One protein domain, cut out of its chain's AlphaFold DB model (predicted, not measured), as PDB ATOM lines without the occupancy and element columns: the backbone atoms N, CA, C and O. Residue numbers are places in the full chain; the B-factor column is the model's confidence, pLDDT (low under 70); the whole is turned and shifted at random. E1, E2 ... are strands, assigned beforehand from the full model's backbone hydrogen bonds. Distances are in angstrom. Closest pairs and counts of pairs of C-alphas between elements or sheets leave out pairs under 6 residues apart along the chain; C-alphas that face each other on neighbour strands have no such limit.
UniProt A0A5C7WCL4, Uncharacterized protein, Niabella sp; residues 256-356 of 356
ATOM      1  N   MET A 256     -24.568  37.365-117.381       77.81
ATOM      2  CA  MET A 256     -24.420  36.403-118.466       77.81
ATOM      3  C   MET A 256     -23.051  36.493-119.109       77.81
ATOM      4  O   MET A 256     -22.531  37.577-119.376       77.81
ATOM      5  N   PHE A 257     -22.506  35.325-119.418       80.44
ATOM      6  CA  PHE A 257     -21.199  35.156-120.019       80.44
ATOM      7  C   PHE A 257     -21.340  34.390-121.326       80.44
ATOM      8  O   PHE A 257     -21.866  33.278-121.377       80.44
ATOM      9  N   TYR A 258     -20.861  35.005-122.398       79.94
ATOM     10  CA  TYR A 258     -20.884  34.434-123.737       79.94
ATOM     11  C   TYR A 258     -19.555  33.734-124.000       79.94
ATOM     12  O   TYR A 258     -18.493  34.247-123.637       79.94
ATOM     13  N   THR A 259     -19.591  32.579-124.663       76.88
ATOM     14  CA  THR A 259     -18.359  32.013-125.223       76.88
ATOM     15  C   THR A 259     -17.824  32.933-126.329       76.88
ATOM     16  O   THR A 259     -18.614  33.644-126.948       76.88
ATOM     17  N   PRO A 260     -16.513  32.920-126.649       74.06
ATOM     18  CA  PRO A 260     -15.926  33.848-127.629       74.06
ATOM     19  C   PRO A 260     -16.577  33.848-129.023       74.06
ATOM     20  O   PRO A 260     -16.473  34.820-129.758       74.06
ATOM     21  N   ASN A 261     -17.239  32.753-129.393       74.19
ATOM     22  CA  ASN A 261     -17.951  32.587-130.658       74.19
ATOM     23  C   ASN A 261     -19.471  32.798-130.548       74.19
ATOM     24  O   ASN A 261     -20.173  32.569-131.525       74.19
ATOM     25  N   TYR A 262     -19.991  33.160-129.370       78.25
ATOM     26  CA  TYR A 262     -21.427  33.286-129.101       78.25
ATOM     27  C   TYR A 262     -22.227  32.037-129.508       78.25
ATOM     28  O   TYR A 262     -23.393  32.116-129.883       78.25
ATOM     29  N   GLY A 263     -21.603  30.859-129.445       83.62
ATOM     30  CA  GLY A 263     -22.300  29.586-129.619       83.62
ATOM     31  C   GLY A 263     -23.062  29.170-128.366       83.62
ATOM     32  O   GLY A 263     -24.045  28.437-128.451       83.62
ATOM     33  N   LYS A 264     -22.610  29.635-127.197       87.88
ATOM     34  CA  LYS A 264     -23.203  29.310-125.903       87.88
ATOM     35  C   LYS A 264     -23.289  30.547-125.015       87.88
ATOM     36  O   LYS A 264     -22.429  31.429-125.082       87.88
ATOM     37  N   VAL A 265     -24.304  30.567-124.159       87.31
ATOM     38  CA  VAL A 265     -24.467  31.546-123.075       87.31
ATOM     39  C   VAL A 265     -24.496  30.801-121.757       87.31
ATOM     40  O   VAL A 265     -25.151  29.766-121.645       87.31
ATOM     41  N   ILE A 266     -23.795  31.329-120.768       88.69
ATOM     42  CA  ILE A 266     -23.771  30.812-119.408       88.69
ATOM     43  C   ILE A 266     -24.355  31.890-118.512       88.69
ATOM     44  O   ILE A 266     -23.927  33.041-118.567       88.69
ATOM     45  N   PHE A 267     -25.343  31.526-117.710       87.31
ATOM     46  CA  PHE A 267     -26.021  32.437-116.798       87.31
ATOM     47  C   PHE A 267     -26.449  31.690-115.540       87.31
ATOM     48  O   PHE A 267     -26.395  30.457-115.475       87.31
ATOM     49  N   THR A 268     -26.861  32.444-114.533       87.00
ATOM     50  CA  THR A 268     -27.427  31.887-113.309       87.00
ATOM     51  C   THR A 268     -28.944  31.977-113.339       87.00
ATOM     52  O   THR A 268     -29.491  32.963-113.823       87.00
ATOM     53  N   ASP A 269     -29.624  30.964-112.818       86.12
ATOM     54  CA  ASP A 269     -31.083  30.895-112.779       86.12
ATOM     55  C   ASP A 269     -31.558  30.369-111.420       86.12
ATOM     56  O   ASP A 269     -30.772  29.845-110.622       86.12
ATOM     57  N   GLY A 270     -32.859  30.485-111.172       82.69
ATOM     58  CA  GLY A 270     -33.516  29.870-110.031       82.69
ATOM     59  C   GLY A 270     -33.281  28.360-109.988       82.69
ATOM     60  O   GLY A 270     -33.432  27.662-110.990       82.69
ATOM     61  N   SER A 271     -32.950  27.832-108.811       83.12
ATOM     62  CA  SER A 271     -32.935  26.381-108.598       83.12
ATOM     63  C   SER A 271     -34.364  25.845-108.585       83.12
ATOM     64  O   SER A 271     -35.197  26.315-107.807       83.12
ATOM     65  N   MET A 272     -34.645  24.809-109.379       80.94
ATOM     66  CA  MET A 272     -35.937  24.110-109.356       80.94
ATOM     67  C   MET A 272     -36.125  23.293-108.071       80.94
ATOM     68  O   MET A 272     -37.217  22.796-107.799       80.94
ATOM     69  N   LYS A 273     -35.051  23.123-107.289       80.75
ATOM     70  CA  LYS A 273     -35.041  22.414-106.004       80.75
ATOM     71  C   LYS A 273     -35.265  23.339-104.805       80.75
ATOM     72  O   LYS A 273     -35.369  22.834-103.689       80.75
ATOM     73  N   SER A 274     -35.297  24.655-105.005       70.94
ATOM     74  CA  SER A 274     -35.531  25.627-103.932       70.94
ATOM     75  C   SER A 274     -37.029  25.935-103.751       70.94
ATOM     76  O   SER A 274     -37.786  25.855-104.721       70.94
ATOM     77  N   PRO A 275     -37.468  26.339-102.543       64.06
ATOM     78  CA  PRO A 275     -38.811  26.868-102.317       64.06
ATOM     79  C   PRO A 275     -39.116  28.104-103.178       64.06
ATOM     80  O   PRO A 275     -38.218  28.844-103.588       64.06
ATOM     81  N   THR A 276     -40.404  28.338-103.434       60.66
ATOM     82  CA  THR A 276     -40.891  29.493-104.198       60.66
ATOM     83  C   THR A 276     -40.540  30.807-103.500       60.66
ATOM     84  O   THR A 276     -40.715  30.945-102.293       60.66
ATOM     85  N   VAL A 277     -40.101  31.799-104.277       58.97
ATOM     86  CA  VAL A 277     -39.734  33.135-103.786       58.97
ATOM     87  C   VAL A 277     -40.908  33.804-103.060       58.97
ATOM     88  O   VAL A 277     -41.985  33.991-103.630       58.97
ATOM     89  N   CYS A 278     -40.683  34.223-101.813       53.84
ATOM     90  CA  CYS A 278     -41.674  34.965-101.033       53.84
ATOM     91  C   CYS A 278     -41.550  36.483-101.255       53.84
ATOM     92  O   CYS A 278     -40.841  37.180-100.528       53.84
ATOM     93  N   GLY A 279     -42.306  37.027-102.204       50.97
ATOM     94  CA  GLY A 279     -42.588  38.465-102.245       50.97
ATOM     95  C   GLY A 279     -41.404  39.395-102.593       50.97
ATOM     96  O   GLY A 279     -40.361  38.954-103.068       50.97
ATOM     97  N   PRO A 280     -41.587  40.722-102.425       42.09
ATOM     98  CA  PRO A 280     -40.787  41.751-103.104       42.09
ATOM     99  C   PRO A 280     -39.434  42.079-102.449       42.09
ATOM    100  O   PRO A 280     -38.704  42.937-102.945       42.09
ATOM    101  N   THR A 281     -39.087  41.457-101.323       46.19
ATOM    102  CA  THR A 281     -37.849  41.752-100.591       46.19
ATOM    103  C   THR A 281     -36.708  40.858-101.058       46.19
ATOM    104  O   THR A 281     -36.549  39.759-100.544       46.19
ATOM    105  N   GLY A 282     -35.905  41.351-102.005       51.81
ATOM    106  CA  GLY A 282     -34.457  41.099-102.097       51.81
ATOM    107  C   GLY A 282     -33.945  39.656-101.999       51.81
ATOM    108  O   GLY A 282     -32.822  39.471-101.535       51.81
ATOM    109  N   GLN A 283     -34.718  38.648-102.406       58.28
ATOM    110  CA  GLN A 283     -34.241  37.266-102.426       58.28
ATOM    111  C   GLN A 283     -33.332  37.064-103.640       58.28
ATOM    112  O   GLN A 283     -33.739  37.341-104.769       58.28
ATOM    113  N   ARG A 284     -32.113  36.568-103.413       63.06
ATOM    114  CA  ARG A 284     -31.269  36.001-104.466       63.06
ATOM    115  C   ARG A 284     -31.194  34.496-104.254       63.06
ATOM    116  O   ARG A 284     -30.679  34.032-103.245       63.06
ATOM    117  N   ASN A 285     -31.806  33.755-105.165       72.31
ATOM    118  CA  ASN A 285     -31.833  32.295-105.169       72.31
ATOM    119  C   ASN A 285     -31.435  31.821-106.566       72.31
ATOM    120  O   ASN A 285     -32.131  31.014-107.180       72.31
ATOM    121  N   ASN A 286     -30.333  32.361-107.091       80.19
ATOM    122  CA  ASN A 286     -29.792  31.942-108.377       80.19
ATOM    123  C   ASN A 286     -29.027  30.621-108.210       80.19
ATOM    124  O   ASN A 286     -27.824  30.525-108.456       80.19
ATOM    125  N   GLY A 287     -29.722  29.604-107.703       86.88
ATOM    126  CA  GLY A 287     -29.150  28.336-107.273       86.88
ATOM    127  C   GLY A 287     -28.873  27.354-108.405       86.88
ATOM    128  O   GLY A 287     -28.627  26.180-108.132       86.88
ATOM    129  N   ALA A 288     -28.917  27.792-109.664       90.81
ATOM    130  CA  ALA A 288     -28.506  27.014-110.823       90.81
ATOM    131  C   ALA A 288     -27.524  27.800-111.704       90.81
ATOM    132  O   ALA A 288     -27.746  28.968-112.002       90.81
ATOM    133  N   ILE A 289     -26.460  27.139-112.167       92.06
ATOM    134  CA  ILE A 289     -25.615  27.596-113.278       92.06
ATOM    135  C   ILE A 289     -26.080  26.855-114.528       92.06
ATOM    136  O   ILE A 289     -26.018  25.620-114.601       92.06
ATOM    137  N   VAL A 290     -26.541  27.612-115.516       93.00
ATOM    138  CA  VAL A 290     -27.160  27.104-116.738       93.00
ATOM    139  C   VAL A 290     -26.291  27.460-117.934       93.00
ATOM    140  O   VAL A 290     -25.806  28.580-118.058       93.00
ATOM    141  N   LEU A 291     -26.123  26.497-118.836       92.62
ATOM    142  CA  LEU A 291     -25.528  26.689-120.149       92.62
ATOM    143  C   LEU A 291     -26.601  26.499-121.217       92.62
ATOM    144  O   LEU A 291     -27.274  25.469-121.264       92.62
ATOM    145  N   PHE A 292     -26.754  27.499-122.073       92.75
ATOM    146  CA  PHE A 292     -27.664  27.491-123.209       92.75
ATOM    147  C   PHE A 292     -26.864  27.379-124.503       92.75
ATOM    148  O   PHE A 292     -25.996  28.213-124.761       92.75
ATOM    149  N   ASP A 293     -27.160  26.368-125.317       93.62
ATOM    150  CA  ASP A 293     -26.631  26.246-126.676       93.62
ATOM    151  C   ASP A 293     -27.516  27.049-127.636       93.62
ATOM    152  O   ASP A 293     -28.693  26.738-127.821       93.62
ATOM    153  N   ILE A 294     -26.958  28.102-128.237       91.94
ATOM    154  CA  ILE A 294     -27.706  29.037-129.089       91.94
ATOM    155  C   ILE A 294     -28.170  28.367-130.382       91.94
ATOM    156  O   ILE A 294     -29.278  28.624-130.862       91.94
ATOM    157  N   GLU A 295     -27.342  27.495-130.951       91.94
ATOM    158  CA  GLU A 295     -27.633  26.850-132.228       91.94
ATOM    159  C   GLU A 295     -28.704  25.777-132.064       91.94
ATOM    160  O   GLU A 295     -29.657  25.723-132.844       91.94
ATOM    161  N   GLN A 296     -28.602  24.979-131.005       92.56
ATOM    162  CA  GLN A 296     -29.544  23.901-130.720       92.56
ATOM    163  C   GLN A 296     -30.797  24.379-129.985       92.56
ATOM    164  O   GLN A 296     -31.821  23.701-130.027       92.56
ATOM    165  N   GLY A 297     -30.733  25.527-129.310       90.75
ATOM    166  CA  GLY A 297     -31.823  26.001-128.466       90.75
ATOM    167  C   GLY A 297     -32.028  25.136-127.224       90.75
ATOM    168  O   GLY A 297     -33.159  24.965-126.768       90.75
ATOM    169  N   THR A 298     -30.970  24.519-126.701       93.38
ATOM    170  CA  THR A 298     -31.063  23.565-125.589       93.38
ATOM    171  C   THR A 298     -30.435  24.134-124.323       93.38
ATOM    172  O   THR A 298     -29.379  24.765-124.351       93.38
ATOM    173  N   LYS A 299     -31.103  23.906-123.187       92.38
ATOM    174  CA  LYS A 299     -30.610  24.254-121.850       92.38
ATOM    175  C   LYS A 299     -29.978  23.034-121.194       92.38
ATOM    176  O   LYS A 299     -30.578  21.961-121.171       92.38
ATOM    177  N   LYS A 300     -28.805  23.220-120.599       94.50
ATOM    178  CA  LYS A 300     -28.129  22.244-119.745       94.50
ATOM    179  C   LYS A 300     -27.833  22.891-118.397       94.50
ATOM    180  O   LYS A 300     -27.102  23.874-118.322       94.50
ATOM    181  N   ILE A 301     -28.371  22.315-117.330       94.06
ATOM    182  CA  ILE A 301     -27.990  22.682-115.965       94.06
ATOM    183  C   ILE A 301     -26.616  22.066-115.705       94.06
ATOM    184  O   ILE A 301     -26.468  20.843-115.732       94.06
ATOM    185  N   LEU A 302     -25.604  22.907-115.504       94.25
ATOM    186  CA  LEU A 302     -24.244  22.455-115.208       94.25
ATOM    187  C   LEU A 302     -24.073  22.173-113.719       94.25
ATOM    188  O   LEU A 302     -23.400  21.220-113.331       94.25
ATOM    189  N   LYS A 303     -24.702  23.005-112.889       93.88
ATOM    190  CA  LYS A 303     -24.701  22.865-111.439       93.88
ATOM    191  C   LYS A 303     -25.986  23.441-110.866       93.88
ATOM    192  O   LYS A 303     -26.453  24.469-111.335       93.88
ATOM    193  N   GLU A 304     -26.546  22.783-109.861       92.31
ATOM    194  CA  GLU A 304     -27.750  23.243-109.175       92.31
ATOM    195  C   GLU A 304     -27.722  22.789-107.721       92.31
ATOM    196  O   GLU A 304     -27.508  21.607-107.438       92.31
ATOM    197  N   GLU A 305     -27.974  23.720-106.809       87.12
ATOM    198  CA  GLU A 305     -28.108  23.449-105.384       87.12
ATOM    199  C   GLU A 305     -29.310  24.222-104.817       87.12
ATOM    200  O   GLU A 305     -29.520  25.386-105.171       87.12
ATOM    201  N   PRO A 306     -30.129  23.602-103.952       82.88
ATOM    202  CA  PRO A 306     -31.189  24.327-103.262       82.88
ATOM    203  C   PRO A 306     -30.586  25.376-102.321       82.88
ATOM    204  O   PRO A 306     -29.490  25.177-101.791       82.88
ATOM    205  N   ASN A 307     -31.319  26.465-102.086       76.56
ATOM    206  CA  ASN A 307     -30.959  27.520-101.133       76.56
ATOM    207  C   ASN A 307     -29.522  28.044-101.338       76.56
ATOM    208  O   ASN A 307     -28.735  28.192-100.397       76.56
ATOM    209  N   SER A 308     -29.163  28.289-102.596       81.44
ATOM    210  CA  SER A 308     -27.860  28.820-102.981       81.44
ATOM    211  C   SER A 308     -28.018  29.996-103.934       81.44
ATOM    212  O   SER A 308     -29.018  30.105-104.644       81.44
ATOM    213  N   ASP A 309     -27.027  30.879-103.923       84.88
ATOM    214  CA  ASP A 309     -26.917  31.972-104.875       84.88
ATOM    215  C   ASP A 309     -25.550  31.891-105.544       84.88
ATOM    216  O   ASP A 309     -24.510  32.056-104.892       84.88
ATOM    217  N   TYR A 310     -25.550  31.554-106.830       86.38
ATOM    218  CA  TYR A 310     -24.345  31.577-107.637       86.38
ATOM    219  C   TYR A 310     -24.132  32.964-108.232       86.38
ATOM    220  O   TYR A 310     -25.062  33.608-108.709       86.38
ATOM    221  N   GLU A 311     -22.872  33.379-108.262       85.62
ATOM    222  CA  GLU A 311     -22.408  34.550-108.997       85.62
ATOM    223  C   GLU A 311     -21.274  34.103-109.919       85.62
ATOM    224  O   GLU A 311     -20.266  33.557-109.454       85.62
ATOM    225  N   ILE A 312     -21.424  34.298-111.228       84.06
ATOM    226  CA  ILE A 312     -20.383  33.939-112.192       84.06
ATOM    227  C   ILE A 312     -19.397  35.106-112.274       84.06
ATOM    228  O   ILE A 312     -19.763  36.217-112.624       84.06
ATOM    229  N   LYS A 313     -18.120  34.858-111.980       82.38
ATOM    230  CA  LYS A 313     -17.059  35.877-112.058       82.38
ATOM    231  C   LYS A 313     -16.456  35.993-113.453       82.38
ATOM    232  O   LYS A 313     -15.897  37.031-113.793       82.38
ATOM    233  N   GLY A 314     -16.547  34.931-114.252       82.19
ATOM    234  CA  GLY A 314     -16.120  34.952-115.643       82.19
ATOM    235  C   GLY A 314     -15.735  33.594-116.204       82.19
ATOM    236  O   GLY A 314     -15.775  32.569-115.523       82.19
ATOM    237  N   LEU A 315     -15.333  33.617-117.471       80.50
ATOM    238  CA  LEU A 315     -14.701  32.496-118.153       80.50
ATOM    239  C   LEU A 315     -13.188  32.685-118.108       80.50
ATOM    240  O   LEU A 315     -12.680  33.723-118.531       80.50
ATOM    241  N   VAL A 316     -12.469  31.687-117.608       81.94
ATOM    242  CA  VAL A 316     -11.002  31.711-117.531       81.94
ATOM    243  C   VAL A 316     -10.422  30.450-118.146       81.94
ATOM    244  O   VAL A 316     -11.092  29.424-118.212       81.94
ATOM    245  N   PHE A 317      -9.162  30.512-118.563       80.56
ATOM    246  CA  PHE A 317      -8.424  29.302-118.901       80.56
ATOM    247  C   PHE A 317      -8.051  28.543-117.626       80.56
ATOM    248  O   PHE A 317      -7.662  29.140-116.615       80.56
ATOM    249  N   ASP A 318      -8.209  27.228-117.680       75.44
ATOM    250  CA  ASP A 318      -7.771  26.302-116.654       75.44
ATOM    251  C   ASP A 318      -6.251  26.447-116.486       75.44
ATOM    252  O   ASP A 318      -5.483  26.446-117.451       75.44
ATOM    253  N   LYS A 319      -5.809  26.624-115.240       74.12
ATOM    254  CA  LYS A 319      -4.388  26.821-114.939       74.12
ATOM    255  C   LYS A 319      -3.585  25.536-115.121       74.12
ATOM    256  O   LYS A 319      -2.374  25.615-115.308       74.12
ATOM    257  N   GLU A 320      -4.242  24.380-115.055       77.12
ATOM    258  CA  GLU A 320      -3.623  23.067-115.227       77.12
ATOM    259  C   GLU A 320      -3.678  22.598-116.691       77.12
ATOM    260  O   GLU A 320      -2.844  21.796-117.111       77.12
ATOM    261  N   VAL A 321      -4.610  23.137-117.490       76.75
ATOM    262  CA  VAL A 321      -4.792  22.806-118.912       76.75
ATOM    263  C   VAL A 321      -4.982  24.089-119.729       76.75
ATOM    264  O   VAL A 321      -6.092  24.604-119.834       76.75
ATOM    265  N   SER A 322      -3.908  24.581-120.359       68.00
ATOM    266  CA  SER A 322      -3.854  25.911-121.006       68.00
ATOM    267  C   SER A 322      -4.979  26.214-122.000       68.00
ATOM    268  O   SER A 322      -5.350  27.373-122.164       68.00
ATOM    269  N   ASP A 323      -5.522  25.185-122.650       76.56
ATOM    270  CA  ASP A 323      -6.474  25.334-123.757       76.56
ATOM    271  C   ASP A 323      -7.928  25.082-123.330       76.56
ATOM    272  O   ASP A 323      -8.853  25.188-124.138       76.56
ATOM    273  N   LYS A 324      -8.159  24.743-122.058       79.56
ATOM    274  CA  LYS A 324      -9.489  24.449-121.527       79.56
ATOM    275  C   LYS A 324     -10.058  25.688-120.850       79.56
ATOM    276  O   LYS A 324      -9.424  26.260-119.973       79.56
ATOM    277  N   GLN A 325     -11.262  26.104-121.235       81.06
ATOM    278  CA  GLN A 325     -11.988  27.158-120.523       81.06
ATOM    279  C   GLN A 325     -12.839  26.557-119.405       81.06
ATOM    280  O   GLN A 325     -13.462  25.513-119.586       81.06
ATOM    281  N   VAL A 326     -12.883  27.241-118.267       86.88
ATOM    282  CA  VAL A 326     -13.691  26.888-117.096       86.88
ATOM    283  C   VAL A 326     -14.473  28.107-116.615       86.88
ATOM    284  O   VAL A 326     -14.057  29.254-116.804       86.88
ATOM    285  N   ILE A 327     -15.617  27.862-115.983       87.31
ATOM    286  CA  ILE A 327     -16.430  28.902-115.349       87.31
ATOM    287  C   ILE A 327     -15.839  29.174-113.970       87.31
ATOM    288  O   ILE A 327     -15.785  28.264-113.145       87.31
ATOM    289  N   GLN A 328     -15.437  30.413-113.695       87.25
ATOM    290  CA  GLN A 328     -15.178  30.872-112.333       87.25
ATOM    291  C   GLN A 328     -16.460  31.406-111.715       87.25
ATOM    292  O   GLN A 328     -17.121  32.270-112.289       87.25
ATOM    293  N   TYR A 329     -16.795  30.917-110.526       88.38
ATOM    294  CA  TYR A 329     -17.998  31.333-109.817       88.38
ATOM    295  C   TYR A 329     -17.771  31.399-108.309       88.38
ATOM    296  O   TYR A 329     -16.853  30.784-107.761       88.38
ATOM    297  N   VAL A 330     -18.630  32.150-107.634       88.88
ATOM    298  CA  VAL A 330     -18.750  32.190-106.179       88.88
ATOM    299  C   VAL A 330     -20.115  31.624-105.807       88.88
ATOM    300  O   VAL A 330     -21.077  31.738-106.565       88.88
ATOM    301  N   ARG A 331     -20.183  30.957-104.658       87.31
ATOM    302  CA  ARG A 331     -21.408  30.358-104.130       87.31
ATOM    303  C   ARG A 331     -21.677  30.914-102.745       87.31
ATOM    304  O   ARG A 331     -20.970  30.551-101.807       87.31
ATOM    305  N   SER A 332     -22.745  31.681-102.612       83.69
ATOM    306  CA  SER A 332     -23.247  32.128-101.317       83.69
ATOM    307  C   SER A 332     -24.303  31.149-100.809       83.69
ATOM    308  O   SER A 332     -25.130  30.647-101.577       83.69
ATOM    309  N   LYS A 333     -24.266  30.841 -99.509       74.88
ATOM    310  CA  LYS A 333     -25.364  30.114 -98.868       74.88
ATOM    311  C   LYS A 333     -26.534  31.061 -98.665       74.88
ATOM    312  O   LYS A 333     -26.355  32.212 -98.272       74.88
ATOM    313  N   VAL A 334     -27.726  30.536 -98.890       73.88
ATOM    314  CA  VAL A 334     -28.966  31.233 -98.596       73.88
ATOM    315  C   VAL A 334     -29.642  30.480 -97.458       73.88
ATOM    316  O   VAL A 334     -29.764  29.257 -97.491       73.88
ATOM    317  N   THR A 335     -30.017  31.194 -96.404       69.38
ATOM    318  CA  THR A 335     -30.712  30.613 -95.254       69.38
ATOM    319  C   THR A 335     -32.209  30.696 -95.491       69.38
ATOM    320  O   THR A 335     -32.709  31.722 -95.939       69.38
ATOM    321  N   GLU A 336     -32.935  29.630 -95.177       65.75
ATOM    322  CA  GLU A 336     -34.392  29.642 -95.221       65.75
ATOM    323  C   GLU A 336     -34.946  30.202 -93.902       65.75
ATOM    324  O   GLU A 336     -34.708  29.650 -92.829       65.75
ATOM    325  N   VAL A 337     -35.681  31.308 -93.981       63.75
ATOM    326  CA  VAL A 337     -36.410  31.930 -92.872       63.75
ATOM    327  C   VAL A 337     -37.861  32.059 -93.311       63.75
ATOM    328  O   VAL A 337     -38.133  32.685 -94.326       63.75
ATOM    329  N   ASP A 338     -38.797  31.450 -92.583       60.78
ATOM    330  CA  ASP A 338     -40.236  31.491 -92.894       60.78
ATOM    331  C   ASP A 338     -40.603  31.030 -94.326       60.78
ATOM    332  O   ASP A 338     -41.493  31.598 -94.950       60.78
ATOM    333  N   GLN A 339     -39.945  29.975 -94.838       58.50
ATOM    334  CA  GLN A 339     -40.044  29.469 -96.230       58.50
ATOM    335  C   GLN A 339     -39.418  30.389 -97.290       58.50
ATOM    336  O   GLN A 339     -39.616  30.200 -98.488       58.50
ATOM    337  N   CYS A 340     -38.648  31.382 -96.850       58.25
ATOM    338  CA  CYS A 340     -38.119  32.449 -97.682       58.25
ATOM    339  C   CYS A 340     -36.590  32.473 -97.622       58.25
ATOM    340  O   CYS A 340     -35.990  32.326 -96.560       58.25
ATOM    341  N   ALA A 341     -35.940  32.658 -98.766       58.41
ATOM    342  CA  ALA A 341     -34.489  32.568 -98.874       58.41
ATOM    343  C   ALA A 341     -33.833  33.935 -98.544       58.41
ATOM    344  O   ALA A 341     -34.111  34.929 -99.214       58.41
ATOM    345  N   VAL A 342     -32.979  34.008 -97.515       62.44
ATOM    346  CA  VAL A 342     -32.299  35.228 -97.023       62.44
ATOM    347  C   VAL A 342     -30.773  35.053 -97.042       62.44
ATOM    348  O   VAL A 342     -30.265  33.979 -96.722       62.44
ATOM    349  N   PHE A 343     -30.026  36.106 -97.399       60.41
ATOM    350  CA  PHE A 343     -28.556  36.096 -97.395       60.41
ATOM    351  C   PHE A 343     -27.966  35.739 -96.031       60.41
ATOM    352  O   PHE A 343     -28.343  36.322 -95.014       60.41
ATOM    353  N   ASP A 344     -26.934  34.898 -96.043       60.25
ATOM    354  CA  ASP A 344     -25.952  34.878 -94.966       60.25
ATOM    355  C   ASP A 344     -24.813  35.857 -95.308       60.25
ATOM    356  O   ASP A 344     -23.954  35.569 -96.139       60.25
ATOM    357  N   MET A 345     -24.826  37.055 -94.710       56.16
ATOM    358  CA  MET A 345     -23.810  38.093 -94.966       56.16
ATOM    359  C   MET A 345     -22.437  37.780 -94.340       56.16
ATOM    360  O   MET A 345     -21.517  38.586 -94.473       56.16
ATOM    361  N   ASN A 346     -22.277  36.648 -93.645       54.09
ATOM    362  CA  ASN A 346     -21.078  36.359 -92.855       54.09
ATOM    363  C   ASN A 346     -20.047  35.443 -93.540       54.09
ATOM    364  O   ASN A 346     -19.003  35.176 -92.942       54.09
ATOM    365  N   GLU A 347     -20.272  34.973 -94.771       55.94
ATOM    366  CA  GLU A 347     -19.322  34.090 -95.469       55.94
ATOM    367  C   GLU A 347     -18.650  34.780 -96.671       55.94
ATOM    368  O   GLU A 347     -19.275  35.051 -97.693       55.94
ATOM    369  N   ASN A 348     -17.327  34.980 -96.591       59.47
ATOM    370  CA  ASN A 348     -16.504  35.173 -97.788       59.47
ATOM    371  C   ASN A 348     -16.440  33.837 -98.534       59.47
ATOM    372  O   ASN A 348     -15.655  32.953 -98.180       59.47
ATOM    373  N   ALA A 349     -17.282  33.679 -99.548       72.75
ATOM    374  CA  ALA A 349     -17.318  32.457-100.327       72.75
ATOM    375  C   ALA A 349     -16.075  32.350-101.238       72.75
ATOM    376  O   ALA A 349     -15.749  33.295-101.964       72.75
ATOM    377  N   PRO A 350     -15.355  31.212-101.218       82.81
ATOM    378  CA  PRO A 350     -14.193  31.021-102.073       82.81
ATOM    379  C   PRO A 350     -14.609  30.944-103.546       82.81
ATOM    380  O   PRO A 350     -15.654  30.379-103.882       82.81
ATOM    381  N   VAL A 351     -13.751  31.467-104.425       84.00
ATOM    382  CA  VAL A 351     -13.888  31.293-105.877       84.00
ATOM    383  C   VAL A 351     -13.664  29.823-106.229       84.00
ATOM    384  O   VAL A 351     -12.665  29.223-105.832       84.00
ATOM    385  N   GLN A 352     -14.598  29.257-106.984       89.50
ATOM    386  CA  GLN A 352     -14.602  27.878-107.462       89.50
ATOM    387  C   GLN A 352     -14.525  27.841-108.993       89.50
ATOM    388  O   GLN A 352     -14.747  28.856-109.658       89.50
ATOM    389  N   GLN A 353     -14.211  26.667-109.548       87.06
ATOM    390  CA  GLN A 353     -14.156  26.422-110.991       87.06
ATOM    391  C   GLN A 353     -15.082  25.266-111.389       87.06
ATOM    392  O   GLN A 353     -15.230  24.301-110.638       87.06
ATOM    393  N   LEU A 354     -15.720  25.382-112.557       86.88
ATOM    394  CA  LEU A 354     -16.612  24.373-113.130       86.88
ATOM    395  C   LEU A 354     -16.309  24.153-114.617       86.88
ATOM    396  O   LEU A 354     -16.237  25.107-115.396       86.88
ATOM    397  N   ASP A 355     -16.187  22.885-114.994       86.00
ATOM    398  CA  ASP A 355     -16.043  22.430-116.378       86.00
ATOM    399  C   ASP A 355     -17.391  22.426-117.110       86.00
ATOM    400  O   ASP A 355     -18.428  22.178-116.486       86.00
ATOM    401  N   PHE A 356     -17.395  22.653-118.430       78.62
ATOM    402  CA  PHE A 356     -18.641  22.746-119.199       78.62
ATOM    403  C   PHE A 356     -18.577  22.253-120.647       78.62
ATOM    404  O   PHE A 356     -17.535  22.434-121.315       78.62
TER     405      PHE A 356
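What this domain is: This is residues 256 to 356 of the 356 residues of an uncharacterized protein of Niabella sp (UniProt A0A5C7WCL4). Two twisted sheets lie partly face to face as a sandwich, their strands crossed at 41 degrees: the meander E1 to E4, and a sheet built along the long strand E6, with E5 on one side and E7 and E8 on the other. The hairpin E6 and E7 makes one end of the longest axis. The 101 printed residues hold eight named strands, E1 to E8 in chain order, and no named helix; the class is all strand. The first sheet has the order E1, E2, E3, E4, and both sheets are antiparallel. The whole is compact, with a radius of gyration of the C-alphas of 14.7 A and spans of 45 by 31 by 18 A.

How they stand to each other: E1, residues 256 to 258, and E2, residues 264 to 269, form a hairpin, N 257 to O 266 at 2.8 A. E3, residues 288 to 293, is antiparallel to E2, N 267 to O 290 at 3.0 A. E4, residues 298 to 304, pairs with E3, N 291 to O 300 at 2.8 A. E5, residues 308 to 317, bends by 57 degrees at residue 314; its closest C-alphas to E2 are Tyr 310 and Thr 268, 6.5 A. E6, residues 325 to 337, pairs with E5, N 311 to O 330 at 3.0 A. On its other side are E7, residues 340 to 343, N 335 to O 342 at 2.8 A, and E8, residues 352 to 354, N 329 to O 352 at 3.0 A.

Where its parts are: E1 begins at C-alpha 256 (-24.420, 36.403, -118.466). E5 is 25.1 A long and E6 37.2 A, ending at C-alpha 337 (-36.410, 31.930, -92.872). E8 ends at C-alpha 354 (-16.612, 24.373, -113.130).

The domain as a whole: The C-alphas farthest apart, Ser 322 and Asp 338, are 46.3 A apart. The printed part has no cut. The link E2 to E3, 18 residues, is long. Under pLDDT 70 are residues 275 to 284, 322 and 335 to 348.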